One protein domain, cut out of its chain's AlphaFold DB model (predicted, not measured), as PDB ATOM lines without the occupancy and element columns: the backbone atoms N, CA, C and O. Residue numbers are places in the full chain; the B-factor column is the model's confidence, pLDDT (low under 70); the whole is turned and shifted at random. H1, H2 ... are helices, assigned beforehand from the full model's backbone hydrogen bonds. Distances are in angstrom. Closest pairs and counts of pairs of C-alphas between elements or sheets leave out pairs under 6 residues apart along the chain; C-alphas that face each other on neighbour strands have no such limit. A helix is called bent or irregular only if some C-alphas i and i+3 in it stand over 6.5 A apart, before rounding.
ATOM      1  N   ASP A  89     164.695 136.934 208.970       62.69
ATOM      2  CA  ASP A  89     165.776 137.119 209.935       62.69
ATOM      3  C   ASP A  89     165.782 136.009 210.994       62.69
ATOM      4  O   ASP A  89     166.862 135.549 211.357       62.69
ATOM      5  N   ASP A  90     164.616 135.503 211.410       60.41
ATOM      6  CA  ASP A  90     164.512 134.357 212.328       60.41
ATOM      7  C   ASP A  90     164.981 133.059 211.669       60.41
ATOM      8  O   ASP A  90     165.741 132.292 212.261       60.41
ATOM      9  N   LEU A  91     164.585 132.825 210.412       62.75
ATOM     10  CA  LEU A  91     165.047 131.667 209.650       62.75
ATOM     11  C   LEU A  91     166.554 131.752 209.385       62.75
ATOM     12  O   LEU A  91     167.273 130.767 209.543       62.75
ATOM     13  N   LEU A  92     167.055 132.938 209.031       75.00
ATOM     14  CA  LEU A  92     168.486 133.179 208.878       75.00
ATOM     15  C   LEU A  92     169.229 132.957 210.196       75.00
ATOM     16  O   LEU A  92     170.317 132.385 210.182       75.00
ATOM     17  N   HIS A  93     168.671 133.408 211.319       75.00
ATOM     18  CA  HIS A  93     169.238 133.184 212.641       75.00
ATOM     19  C   HIS A  93     169.350 131.685 212.911       75.00
ATOM     20  O   HIS A  93     170.470 131.197 213.028       75.00
ATOM     21  N   TYR A  94     168.240 130.947 212.846       72.88
ATOM     22  CA  TYR A  94     168.213 129.499 213.048       72.88
ATOM     23  C   TYR A  94     169.266 128.762 212.203       72.88
ATOM     24  O   TYR A  94     170.128 128.066 212.741       72.88
ATOM     25  N   LEU A  95     169.274 128.997 210.886       78.25
ATOM     26  CA  LEU A  95     170.185 128.331 209.948       78.25
ATOM     27  C   LEU A  95     171.663 128.702 210.152       78.25
ATOM     28  O   LEU A  95     172.536 128.011 209.634       78.25
ATOM     29  N   THR A  96     171.967 129.787 210.872       79.56
ATOM     30  CA  THR A  96     173.347 130.256 211.089       79.56
ATOM     31  C   THR A  96     173.822 130.184 212.535       79.56
ATOM     32  O   THR A  96     175.015 130.396 212.767       79.56
ATOM     33  N   THR A  97     172.947 129.892 213.501       72.62
ATOM     34  CA  THR A  97     173.302 129.826 214.930       72.62
ATOM     35  C   THR A  97     172.928 128.517 215.609       72.62
ATOM     36  O   THR A  97     173.615 128.144 216.557       72.62
ATOM     37  N   GLU A  98     171.918 127.799 215.114       76.31
ATOM     38  CA  GLU A  98     171.375 126.608 215.785       76.31
ATOM     39  C   GLU A  98     171.814 125.285 215.150       76.31
ATOM     40  O   GLU A  98     171.536 124.228 215.707       76.31
ATOM     41  N   LEU A  99     172.506 125.331 214.007       78.25
ATOM     42  CA  LEU A  99     173.046 124.169 213.296       78.25
ATOM     43  C   LEU A  99     174.554 124.031 213.591       78.25
ATOM     44  O   LEU A  99     175.347 124.796 213.031       78.25
ATOM     45  N   PRO A 100     174.980 123.142 214.513       85.38
ATOM     46  CA  PRO A 100     176.358 123.090 215.000       85.38
ATOM     47  C   PRO A 100     177.434 122.998 213.915       85.38
ATOM     48  O   PRO A 100     178.424 123.737 213.976       85.38
ATOM     49  N   ALA A 101     177.276 122.117 212.929       91.19
ATOM     50  CA  ALA A 101     178.268 121.941 211.873       91.19
ATOM     51  C   ALA A 101     178.293 123.149 210.925       91.19
ATOM     52  O   ALA A 101     179.376 123.647 210.596       91.19
ATOM     53  N   VAL A 102     177.127 123.704 210.580       90.44
ATOM     54  CA  VAL A 102     177.023 124.956 209.806       90.44
ATOM     55  C   VAL A 102     177.677 126.124 210.555       90.44
ATOM     56  O   VAL A 102     178.441 126.887 209.963       90.44
ATOM     57  N   VAL A 103     177.466 126.245 211.870       91.75
ATOM     58  CA  VAL A 103     178.100 127.267 212.721       91.75
ATOM     59  C   VAL A 103     179.619 127.125 212.704       91.75
ATOM     60  O   VAL A 103     180.327 128.125 212.568       91.75
ATOM     61  N   ILE A 104     180.141 125.907 212.836       95.00
ATOM     62  CA  ILE A 104     181.586 125.654 212.811       95.00
ATOM     63  C   ILE A 104     182.173 126.031 211.448       95.00
ATOM     64  O   ILE A 104     183.197 126.724 211.398       95.00
ATOM     65  N   TYR A 105     181.527 125.618 210.358       96.44
ATOM     66  CA  TYR A 105     181.977 125.908 209.000       96.44
ATOM     67  C   TYR A 105     181.906 127.411 208.680       96.44
ATOM     68  O   TYR A 105     182.866 127.975 208.155       96.44
ATOM     69  N   SER A 106     180.861 128.109 209.142       95.06
ATOM     70  CA  SER A 106     180.679 129.563 208.983       95.06
ATOM     71  C   SER A 106     181.777 130.427 209.619       95.06
ATOM     72  O   SER A 106     181.795 131.639 209.441       95.06
ATOM     73  N   ARG A 107     182.699 129.846 210.395       95.94
ATOM     74  CA  ARG A 107     183.808 130.574 211.037       95.94
ATOM     75  C   ARG A 107     185.134 130.410 210.297       95.94
ATOM     76  O   ARG A 107     186.122 131.037 210.682       95.94
ATOM     77  N   LYS A 108     185.188 129.556 209.274       96.81
ATOM     78  CA  LYS A 108     186.427 129.231 208.563       96.81
ATOM     79  C   LYS A 108     186.783 130.330 207.562       96.81
ATOM     80  O   LYS A 108     185.918 130.935 206.940       96.81
ATOM     81  N   ARG A 109     188.084 130.595 207.440       95.44
ATOM     82  CA  ARG A 109     188.682 131.605 206.543       95.44
ATOM     83  C   ARG A 109     189.703 130.976 205.587       95.44
ATOM     84  O   ARG A 109     190.716 131.586 205.260       95.44
ATOM     85  N   SER A 110     189.501 129.698 205.296       95.00
ATOM     86  CA  SER A 110     190.315 128.890 204.397       95.00
ATOM     87  C   SER A 110     189.479 127.700 203.934       95.00
ATOM     88  O   SER A 110     188.501 127.349 204.601       95.00
ATOM     89  N   ILE A 111     189.943 127.019 202.886       96.25
ATOM     90  CA  ILE A 111     189.385 125.738 202.436       96.25
ATOM     91  C   ILE A 111     189.449 124.717 203.581       96.25
ATOM     92  O   ILE A 111     190.479 124.582 204.258       96.25
ATOM     93  N   LYS A 112     188.319 124.051 203.831       96.31
ATOM     94  CA  LYS A 112     188.095 123.131 204.954       96.31
ATOM     95  C   LYS A 112     187.092 122.042 204.566       96.31
ATOM     96  O   LYS A 112     185.914 122.136 204.895       96.31
ATOM     97  N   HIS A 113     187.577 121.029 203.848       95.75
ATOM     98  CA  HIS A 113     186.743 119.950 203.305       95.75
ATOM     99  C   HIS A 113     186.011 119.143 204.386       95.75
ATOM    100  O   HIS A 113     184.829 118.863 204.221       95.75
ATOM    101  N   ASP A 114     186.664 118.824 205.508       96.69
ATOM    102  CA  ASP A 114     186.037 118.027 206.572       96.69
ATOM    103  C   ASP A 114     184.870 118.781 207.228       96.69
ATOM    104  O   ASP A 114     183.785 118.231 207.425       96.69
ATOM    105  N   GLU A 115     185.060 120.067 207.538       97.31
ATOM    106  CA  GLU A 115     183.998 120.896 208.111       97.31
ATOM    107  C   GLU A 115     182.890 121.228 207.104       97.31
ATOM    108  O   GLU A 115     181.731 121.345 207.502       97.31
ATOM    109  N   HIS A 116     183.219 121.340 205.815       98.06
ATOM    110  CA  HIS A 116     182.231 121.452 204.741       98.06
ATOM    111  C   HIS A 116     181.366 120.190 204.651       98.06
ATOM    112  O   HIS A 116     180.139 120.283 204.706       98.06
ATOM    113  N   ALA A 117     181.992 119.011 204.607       97.44
ATOM    114  CA  ALA A 117     181.295 117.731 204.560       97.44
ATOM    115  C   ALA A 117     180.394 117.524 205.788       97.44
ATOM    116  O   ALA A 117     179.266 117.053 205.648       97.44
ATOM    117  N   ALA A 118     180.845 117.935 206.978       96.69
ATOM    118  CA  ALA A 118     180.032 117.898 208.192       96.69
ATOM    119  C   ALA A 118     178.803 118.822 208.104       96.69
ATOM    120  O   ALA A 118     177.705 118.410 208.475       96.69
ATOM    121  N   ALA A 119     178.964 120.046 207.588       95.75
ATOM    122  CA  ALA A 119     177.849 120.972 207.387       95.75
ATOM    123  C   ALA A 119     176.847 120.441 206.347       95.75
ATOM    124  O   ALA A 119     175.638 120.506 206.566       95.75
ATOM    125  N   LEU A 120     177.335 119.868 205.241       96.38
ATOM    126  CA  LEU A 120     176.486 119.264 204.214       96.38
ATOM    127  C   LEU A 120     175.718 118.044 204.744       96.38
ATOM    128  O   LEU A 120     174.539 117.879 204.430       96.38
ATOM    129  N   ALA A 121     176.365 117.212 205.562       93.69
ATOM    130  CA  ALA A 121     175.728 116.070 206.207       93.69
ATOM    131  C   ALA A 121     174.627 116.510 207.183       93.69
ATOM    132  O   ALA A 121     173.541 115.941 207.158       93.69
ATOM    133  N   GLU A 122     174.865 117.551 207.985       89.25
ATOM    134  CA  GLU A 122     173.879 118.099 208.925       89.25
ATOM    135  C   GLU A 122     172.615 118.602 208.209       89.25
ATOM    136  O   GLU A 122     171.511 118.256 208.622       89.25
ATOM    137  N   VAL A 123     172.749 119.328 207.091       84.44
ATOM    138  CA  VAL A 123     171.587 119.814 206.313       84.44
ATOM    139  C   VAL A 123     170.961 118.753 205.399       84.44
ATOM    140  O   VAL A 123     169.911 118.979 204.797       84.44
ATOM    141  N   SER A 124     171.614 117.603 205.246       84.75
ATOM    142  CA  SER A 124     171.093 116.470 204.474       84.75
ATOM    143  C   SER A 124     170.507 115.376 205.354       84.75
ATOM    144  O   SER A 124     169.858 114.480 204.824       84.75
ATOM    145  N   ALA A 125     170.726 115.447 206.667       70.06
ATOM    146  CA  ALA A 125     170.230 114.475 207.620       70.06
ATOM    147  C   ALA A 125     168.706 114.545 207.744       70.06
ATOM    148  O   ALA A 125     168.121 115.632 207.782       70.06
ATOM    149  N   ASP A 126     168.081 113.382 207.915       56.75
ATOM    150  CA  ASP A 126     166.632 113.264 208.089       56.75
ATOM    151  C   ASP A 126     166.126 114.169 209.216       56.75
ATOM    152  O   ASP A 126     165.157 114.898 209.026       56.75
ATOM    153  N   ALA A 127     166.860 114.214 210.332       59.31
ATOM    154  CA  ALA A 127     166.555 115.058 211.485       59.31
ATOM    155  C   ALA A 127     166.422 116.549 211.136       59.31
ATOM    156  O   ALA A 127     165.615 117.239 211.744       59.31
ATOM    157  N   PHE A 128     167.187 117.051 210.162       57.56
ATOM    158  CA  PHE A 128     167.034 118.415 209.662       57.56
ATOM    159  C   PHE A 128     165.891 118.507 208.644       57.56
ATOM    160  O   PHE A 128     165.049 119.395 208.724       57.56
ATOM    161  N   THR A 129     165.810 117.573 207.696       54.78
ATOM    162  CA  THR A 129     164.792 117.632 206.632       54.78
ATOM    163  C   THR A 129     163.358 117.375 207.107       54.78
ATOM    164  O   THR A 129     162.423 117.729 206.396       54.78
ATOM    165  N   GLN A 130     163.178 116.786 208.293       47.88
ATOM    166  CA  GLN A 130     161.877 116.584 208.937       47.88
ATOM    167  C   GLN A 130     161.389 117.840 209.677       47.88
ATOM    168  O   GLN A 130     160.189 118.093 209.708       47.88
ATOM    169  N   ILE A 131     162.307 118.662 210.202       48.09
ATOM    170  CA  ILE A 131     161.972 119.855 211.001       48.09
ATOM    171  C   ILE A 131     161.859 121.141 210.167       48.09
ATOM    172  O   ILE A 131     161.229 122.104 210.615       48.09
ATOM    173  N   VAL A 132     162.464 121.188 208.971       51.12
ATOM    174  CA  VAL A 132     162.368 122.335 208.051       51.12
ATOM    175  C   VAL A 132     161.585 121.995 206.777       51.12
ATOM    176  O   VAL A 132     161.606 120.854 206.324       51.12
ATOM    177  N   PRO A 133     160.939 122.984 206.131       52.16
ATOM    178  CA  PRO A 133     160.333 122.788 204.818       52.16
ATOM    179  C   PRO A 133     161.304 122.252 203.767       52.16
ATOM    180  O   PRO A 133     162.472 122.651 203.734       52.16
ATOM    181  N   THR A 134     160.797 121.444 202.835       53.31
ATOM    182  CA  THR A 134     161.577 120.899 201.715       53.31
ATOM    183  C   THR A 134     162.290 121.999 200.931       53.31
ATOM    184  O   THR A 134     163.477 121.875 200.662       53.31
ATOM    185  N   GLU A 135     161.639 123.135 200.669       52.91
ATOM    186  CA  GLU A 135     162.257 124.256 199.955       52.91
ATOM    187  C   GLU A 135     163.418 124.902 200.729       52.91
ATOM    188  O   GLU A 135     164.344 125.431 200.115       52.91
ATOM    189  N   VAL A 136     163.376 124.885 202.066       62.03
ATOM    190  CA  VAL A 136     164.471 125.376 202.921       62.03
ATOM    191  C   VAL A 136     165.608 124.358 202.952       62.03
ATOM    192  O   VAL A 136     166.770 124.752 202.860       62.03
ATOM    193  N   SER A 137     165.285 123.067 203.029       66.00
ATOM    194  CA  SER A 137     166.263 121.979 202.960       66.00
ATOM    195  C   SER A 137     167.015 121.970 201.629       66.00
ATOM    196  O   SER A 137     168.246 122.021 201.610       66.00
ATOM    197  N   ASP A 138     166.290 122.025 200.513       73.50
ATOM    198  CA  ASP A 138     166.863 122.078 199.168       73.50
ATOM    199  C   ASP A 138     167.703 123.342 198.966       73.50
ATOM    200  O   ASP A 138     168.783 123.286 198.381       73.50
ATOM    201  N   MET A 139     167.254 124.482 199.505       83.44
ATOM    202  CA  MET A 139     168.026 125.726 199.487       83.44
ATOM    203  C   MET A 139     169.335 125.601 200.272       83.44
ATOM    204  O   MET A 139     170.372 126.029 199.774       83.44
ATOM    205  N   MET A 140     169.321 125.006 201.468       84.75
ATOM    206  CA  MET A 140     170.541 124.812 202.263       84.75
ATOM    207  C   MET A 140     171.517 123.850 201.587       84.75
ATOM    208  O   MET A 140     172.725 124.098 201.594       84.75
ATOM    209  N   LYS A 141     171.005 122.790 200.953       88.81
ATOM    210  CA  LYS A 141     171.811 121.884 200.129       88.81
ATOM    211  C   LYS A 141     172.425 122.616 198.941       88.81
ATOM    212  O   LYS A 141     173.626 122.492 198.735       88.81
ATOM    213  N   ASP A 142     171.657 123.416 198.200       88.81
ATOM    214  CA  ASP A 142     172.175 124.250 197.102       88.81
ATOM    215  C   ASP A 142     173.269 125.205 197.599       88.81
ATOM    216  O   ASP A 142     174.363 125.239 197.045       88.81
ATOM    217  N   VAL A 143     173.036 125.912 198.710       93.12
ATOM    218  CA  VAL A 143     174.038 126.810 199.303       93.12
ATOM    219  C   VAL A 143     175.357 126.088 199.567       93.12
ATOM    220  O   VAL A 143     176.404 126.620 199.203       93.12
ATOM    221  N   LEU A 144     175.321 124.893 200.160       96.19
ATOM    222  CA  LEU A 144     176.525 124.136 200.511       96.19
ATOM    223  C   LEU A 144     177.095 123.299 199.358       96.19
ATOM    224  O   LEU A 144     178.196 122.781 199.487       96.19
ATOM    225  N   THR A 145     176.404 123.152 198.230       94.69
ATOM    226  CA  THR A 145     176.911 122.364 197.088       94.69
ATOM    227  C   THR A 145     177.313 123.218 195.893       94.69
ATOM    228  O   THR A 145     178.169 122.787 195.127       94.69
ATOM    229  N   THR A 146     176.738 124.415 195.732       92.62
ATOM    230  CA  THR A 146     176.950 125.262 194.547       92.62
ATOM    231  C   THR A 146     177.488 126.656 194.870       92.62
ATOM    232  O   THR A 146     178.284 127.185 194.099       92.62
ATOM    233  N   LYS A 147     177.073 127.282 195.982       93.12
ATOM    234  CA  LYS A 147     177.434 128.685 196.294       93.12
ATOM    235  C   LYS A 147     178.632 128.807 197.225       93.12
ATOM    236  O   LYS A 147     179.472 129.686 197.056       93.12
ATOM    237  N   VAL A 148     178.674 127.952 198.236       95.06
ATOM    238  CA  VAL A 148     179.761 127.817 199.209       95.06
ATOM    239  C   VAL A 148     180.139 126.346 199.226       95.06
ATOM    240  O   VAL A 148     179.840 125.611 200.165       95.06
ATOM    241  N   ASP A 149     180.705 125.919 198.101       94.81
ATOM    242  CA  ASP A 149     181.140 124.550 197.869       94.81
ATOM    243  C   ASP A 149     182.378 124.185 198.708       94.81
ATOM    244  O   ASP A 149     182.904 124.972 199.503       94.81
ATOM    245  N   GLN A 150     182.850 122.952 198.531       95.12
ATOM    246  CA  GLN A 150     183.980 122.407 199.279       95.12
ATOM    247  C   GLN A 150     185.298 123.166 199.058       95.12
ATOM    248  O   GLN A 150     186.194 123.048 199.895       95.12
ATOM    249  N   ASP A 151     185.414 123.933 197.971       96.00
ATOM    250  CA  ASP A 151     186.619 124.656 197.561       96.00
ATOM    251  C   ASP A 151     186.568 126.140 197.963       96.00
ATOM    252  O   ASP A 151     187.501 126.900 197.686       96.00
ATOM    253  N   ASN A 152     185.514 126.571 198.669       95.06
ATOM    254  CA  ASN A 152     185.395 127.940 199.152       95.06
ATOM    255  C   ASN A 152     186.511 128.279 200.155       95.06
ATOM    256  O   ASN A 152     186.635 127.678 201.227       95.06
ATOM    257  N   ASP A 153     187.304 129.296 199.829       95.00
ATOM    258  CA  ASP A 153     188.439 129.745 200.633       95.00
ATOM    259  C   ASP A 153     188.051 130.737 201.745       95.00
ATOM    260  O   ASP A 153     188.861 131.021 202.629       95.00
ATOM    261  N   ASN A 154     186.806 131.224 201.759       96.56
ATOM    262  CA  ASN A 154     186.302 132.151 202.769       96.56
ATOM    263  C   ASN A 154     184.840 131.884 203.194       96.56
ATOM    264  O   ASN A 154     183.980 132.767 203.048       96.56
ATOM    265  N   PRO A 155     184.531 130.719 203.797       95.38
ATOM    266  CA  PRO A 155     183.176 130.415 204.267       95.38
ATOM    267  C   PRO A 155     182.599 131.480 205.210       95.38
ATOM    268  O   PRO A 155     181.416 131.812 205.125       95.38
ATOM    269  N   ALA A 156     183.434 132.087 206.060       95.81
ATOM    270  CA  ALA A 156     183.018 133.133 206.992       95.81
ATOM    271  C   ALA A 156     182.496 134.409 206.329       95.81
ATOM    272  O   ALA A 156     181.641 135.089 206.901       95.81
ATOM    273  N   GLY A 157     182.992 134.740 205.137       95.94
ATOM    274  CA  GLY A 157     182.478 135.856 204.348       95.94
ATOM    275  C   GLY A 157     181.262 135.491 203.503       95.94
ATOM    276  O   GLY A 157     180.446 136.364 203.226       95.94
ATOM    277  N   ASN A 158     181.124 134.220 203.117       96.69
ATOM    278  CA  ASN A 158     180.259 133.822 202.004       96.69
ATOM    279  C   ASN A 158     178.987 133.075 202.435       96.69
ATOM    280  O   ASN A 158     177.944 133.230 201.800       96.69
ATOM    281  N   LEU A 159     179.027 132.313 203.533       94.88
ATOM    282  CA  LEU A 159     177.939 131.401 203.903       94.88
ATOM    283  C   LEU A 159     176.669 132.123 204.354       94.88
ATOM    284  O   LEU A 159     175.595 131.886 203.809       94.88
ATOM    285  N   LYS A 160     176.773 133.051 205.312       93.31
ATOM    286  CA  LYS A 160     175.604 133.810 205.788       93.31
ATOM    287  C   LYS A 160     174.941 134.634 204.668       93.31
ATOM    288  O   LYS A 160     173.712 134.601 204.596       93.31
ATOM    289  N   PRO A 161     175.683 135.344 203.791       93.31
ATOM    290  CA  PRO A 161     175.097 135.974 202.608       93.31
ATOM    291  C   PRO A 161     174.403 134.983 201.668       93.31
ATOM    292  O   PRO A 161     173.257 135.220 201.298       93.31
ATOM    293  N   ALA A 162     175.027 133.842 201.357       92.38
ATOM    294  CA  ALA A 162     174.436 132.840 200.470       92.38
ATOM    295  C   ALA A 162     173.118 132.261 201.018       92.38
ATOM    296  O   ALA A 162     172.150 132.132 200.266       92.38
ATOM    297  N   ILE A 163     173.050 131.982 202.327       85.94
ATOM    298  CA  ILE A 163     171.815 131.561 203.012       85.94
ATOM    299  C   ILE A 163     170.778 132.684 202.953       85.94
ATOM    300  O   ILE A 163     169.633 132.465 202.563       85.94
ATOM    301  N   ARG A 164     171.179 133.914 203.294       84.56
ATOM    302  CA  ARG A 164     170.295 135.084 203.285       84.56
ATOM    303  C   ARG A 164     169.672 135.332 201.910       84.56
ATOM    304  O   ARG A 164     168.511 135.735 201.869       84.56
ATOM    305  N   ASP A 165     170.417 135.131 200.830       80.94
ATOM    306  CA  ASP A 165     169.942 135.298 199.451       80.94
ATOM    307  C   ASP A 165     169.115 134.096 198.969       80.94
ATOM    308  O   ASP A 165     168.235 134.243 198.121       80.94
ATOM    309  N   GLY A 166     169.365 132.908 199.527       66.31
ATOM    310  CA  GLY A 166     168.559 131.711 199.302       66.31
ATOM    311  C   GLY A 166     167.171 131.782 199.946       66.31
ATOM    312  O   GLY A 166     166.202 131.276 199.372       66.31
ATOM    313  N   ILE A 167     167.042 132.448 201.099       62.03
ATOM    314  CA  ILE A 167     165.751 132.682 201.757       62.03
ATOM    315  C   ILE A 167     164.951 133.709 200.946       62.03
ATOM    316  O   ILE A 167     165.094 134.922 201.109       62.03
TER     317      ILE A 167
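What this domain is: This is residues 89 to 167 of the 291 residues of an uncharacterized protein of Enterospora canceri (UniProt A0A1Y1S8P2). What is the overall shape? It is a compact, closed ring of helices: H1, H2, H3, H5 and H6 follow one another round it, each meeting the next, and H6 comes back to H1. H3, H5 and H6 run back and forth along the length, H1 and H2 make a corner on the remaining side, and short H4 sits at one end, where the chain turns from H3 to H5. What is it made of, and how large is it? The printed part has 79 residues with six named helices, H1 to H6 in order, and no named strand, and its class is all helix. It is compact, with a radius of gyration of the C-alphas of 11.1 A and spans of 31 by 23 by 20 A.

How they stand to each other: What does the first helix meet? H1, residues 89 to 97, and H2, residues 100 to 105, touch only at the corner by their link, about perpendicular at 81 degrees; their closest C-alphas, of Thr 96 and Val 103, are 5.8 A apart. H1 also touches residues 160 to 164 alone of H6, residues 155 to 166, opposite ways at a shallow tilt of 34 degrees, only just short of steep; the closest C-alphas, of Leu 92 and Arg 164, are 6.2 A apart. How does the ring go on? H2 and H3, residues 113 to 124, form a helical hairpin, touching at a steep tilt of 38 degrees, with the C-alphas of Ala 101 and Ala 119 closest at 4.6 A. H3 touches H5, residues 134 to 147, opposite ways at a shallow tilt of 16 degrees, with the C-alphas of Leu 120 and Leu 144 closest at 6.1 A. H5 and H6 form a helical hairpin, touching at a steep tilt of 39 degrees, with the C-alphas of Met 139 and Gly 166 closest at 6.0 A. Where is H4, and are the backbones complete? H4, residues 126 to 131, is close to H5 but not clearly touching, with the C-alphas of Thr 129 and Ser 137 closest at 5.9 A. In H1, H2, H3 and H5 every O i to N i+4 pair is within hydrogen-bond range; H4 has 1 of 2 and H6 6 of 8.

Where its parts are: Where do the first and last helices lie? H1 begins at C-alpha 89 (165.776, 137.119, 209.935), and H6 ends at C-alpha 166 (168.559, 131.711, 199.302). How long are the longer helices? H5 is 18.5 A from first to last C-alpha, H3 16.1 A and H6 15.5 A. H6 is irregular, with C-alphas 157 and 160 7.3 A apart; H5 is neither bent nor irregular, but only just, with C-alphas 144 and 147 6.3 A apart.

The domain as a whole: How far does it reach? The two C-alphas farthest apart, of Ser 110 and Gln 130, are 31.3 A apart. Is it continuous, and where is confidence low? The printed part has no cut, and no link is long. The mean pLDDT of the printed part is 83.1, and residues 89 to 91, 126 to 137 and 166 to 167 are under 70.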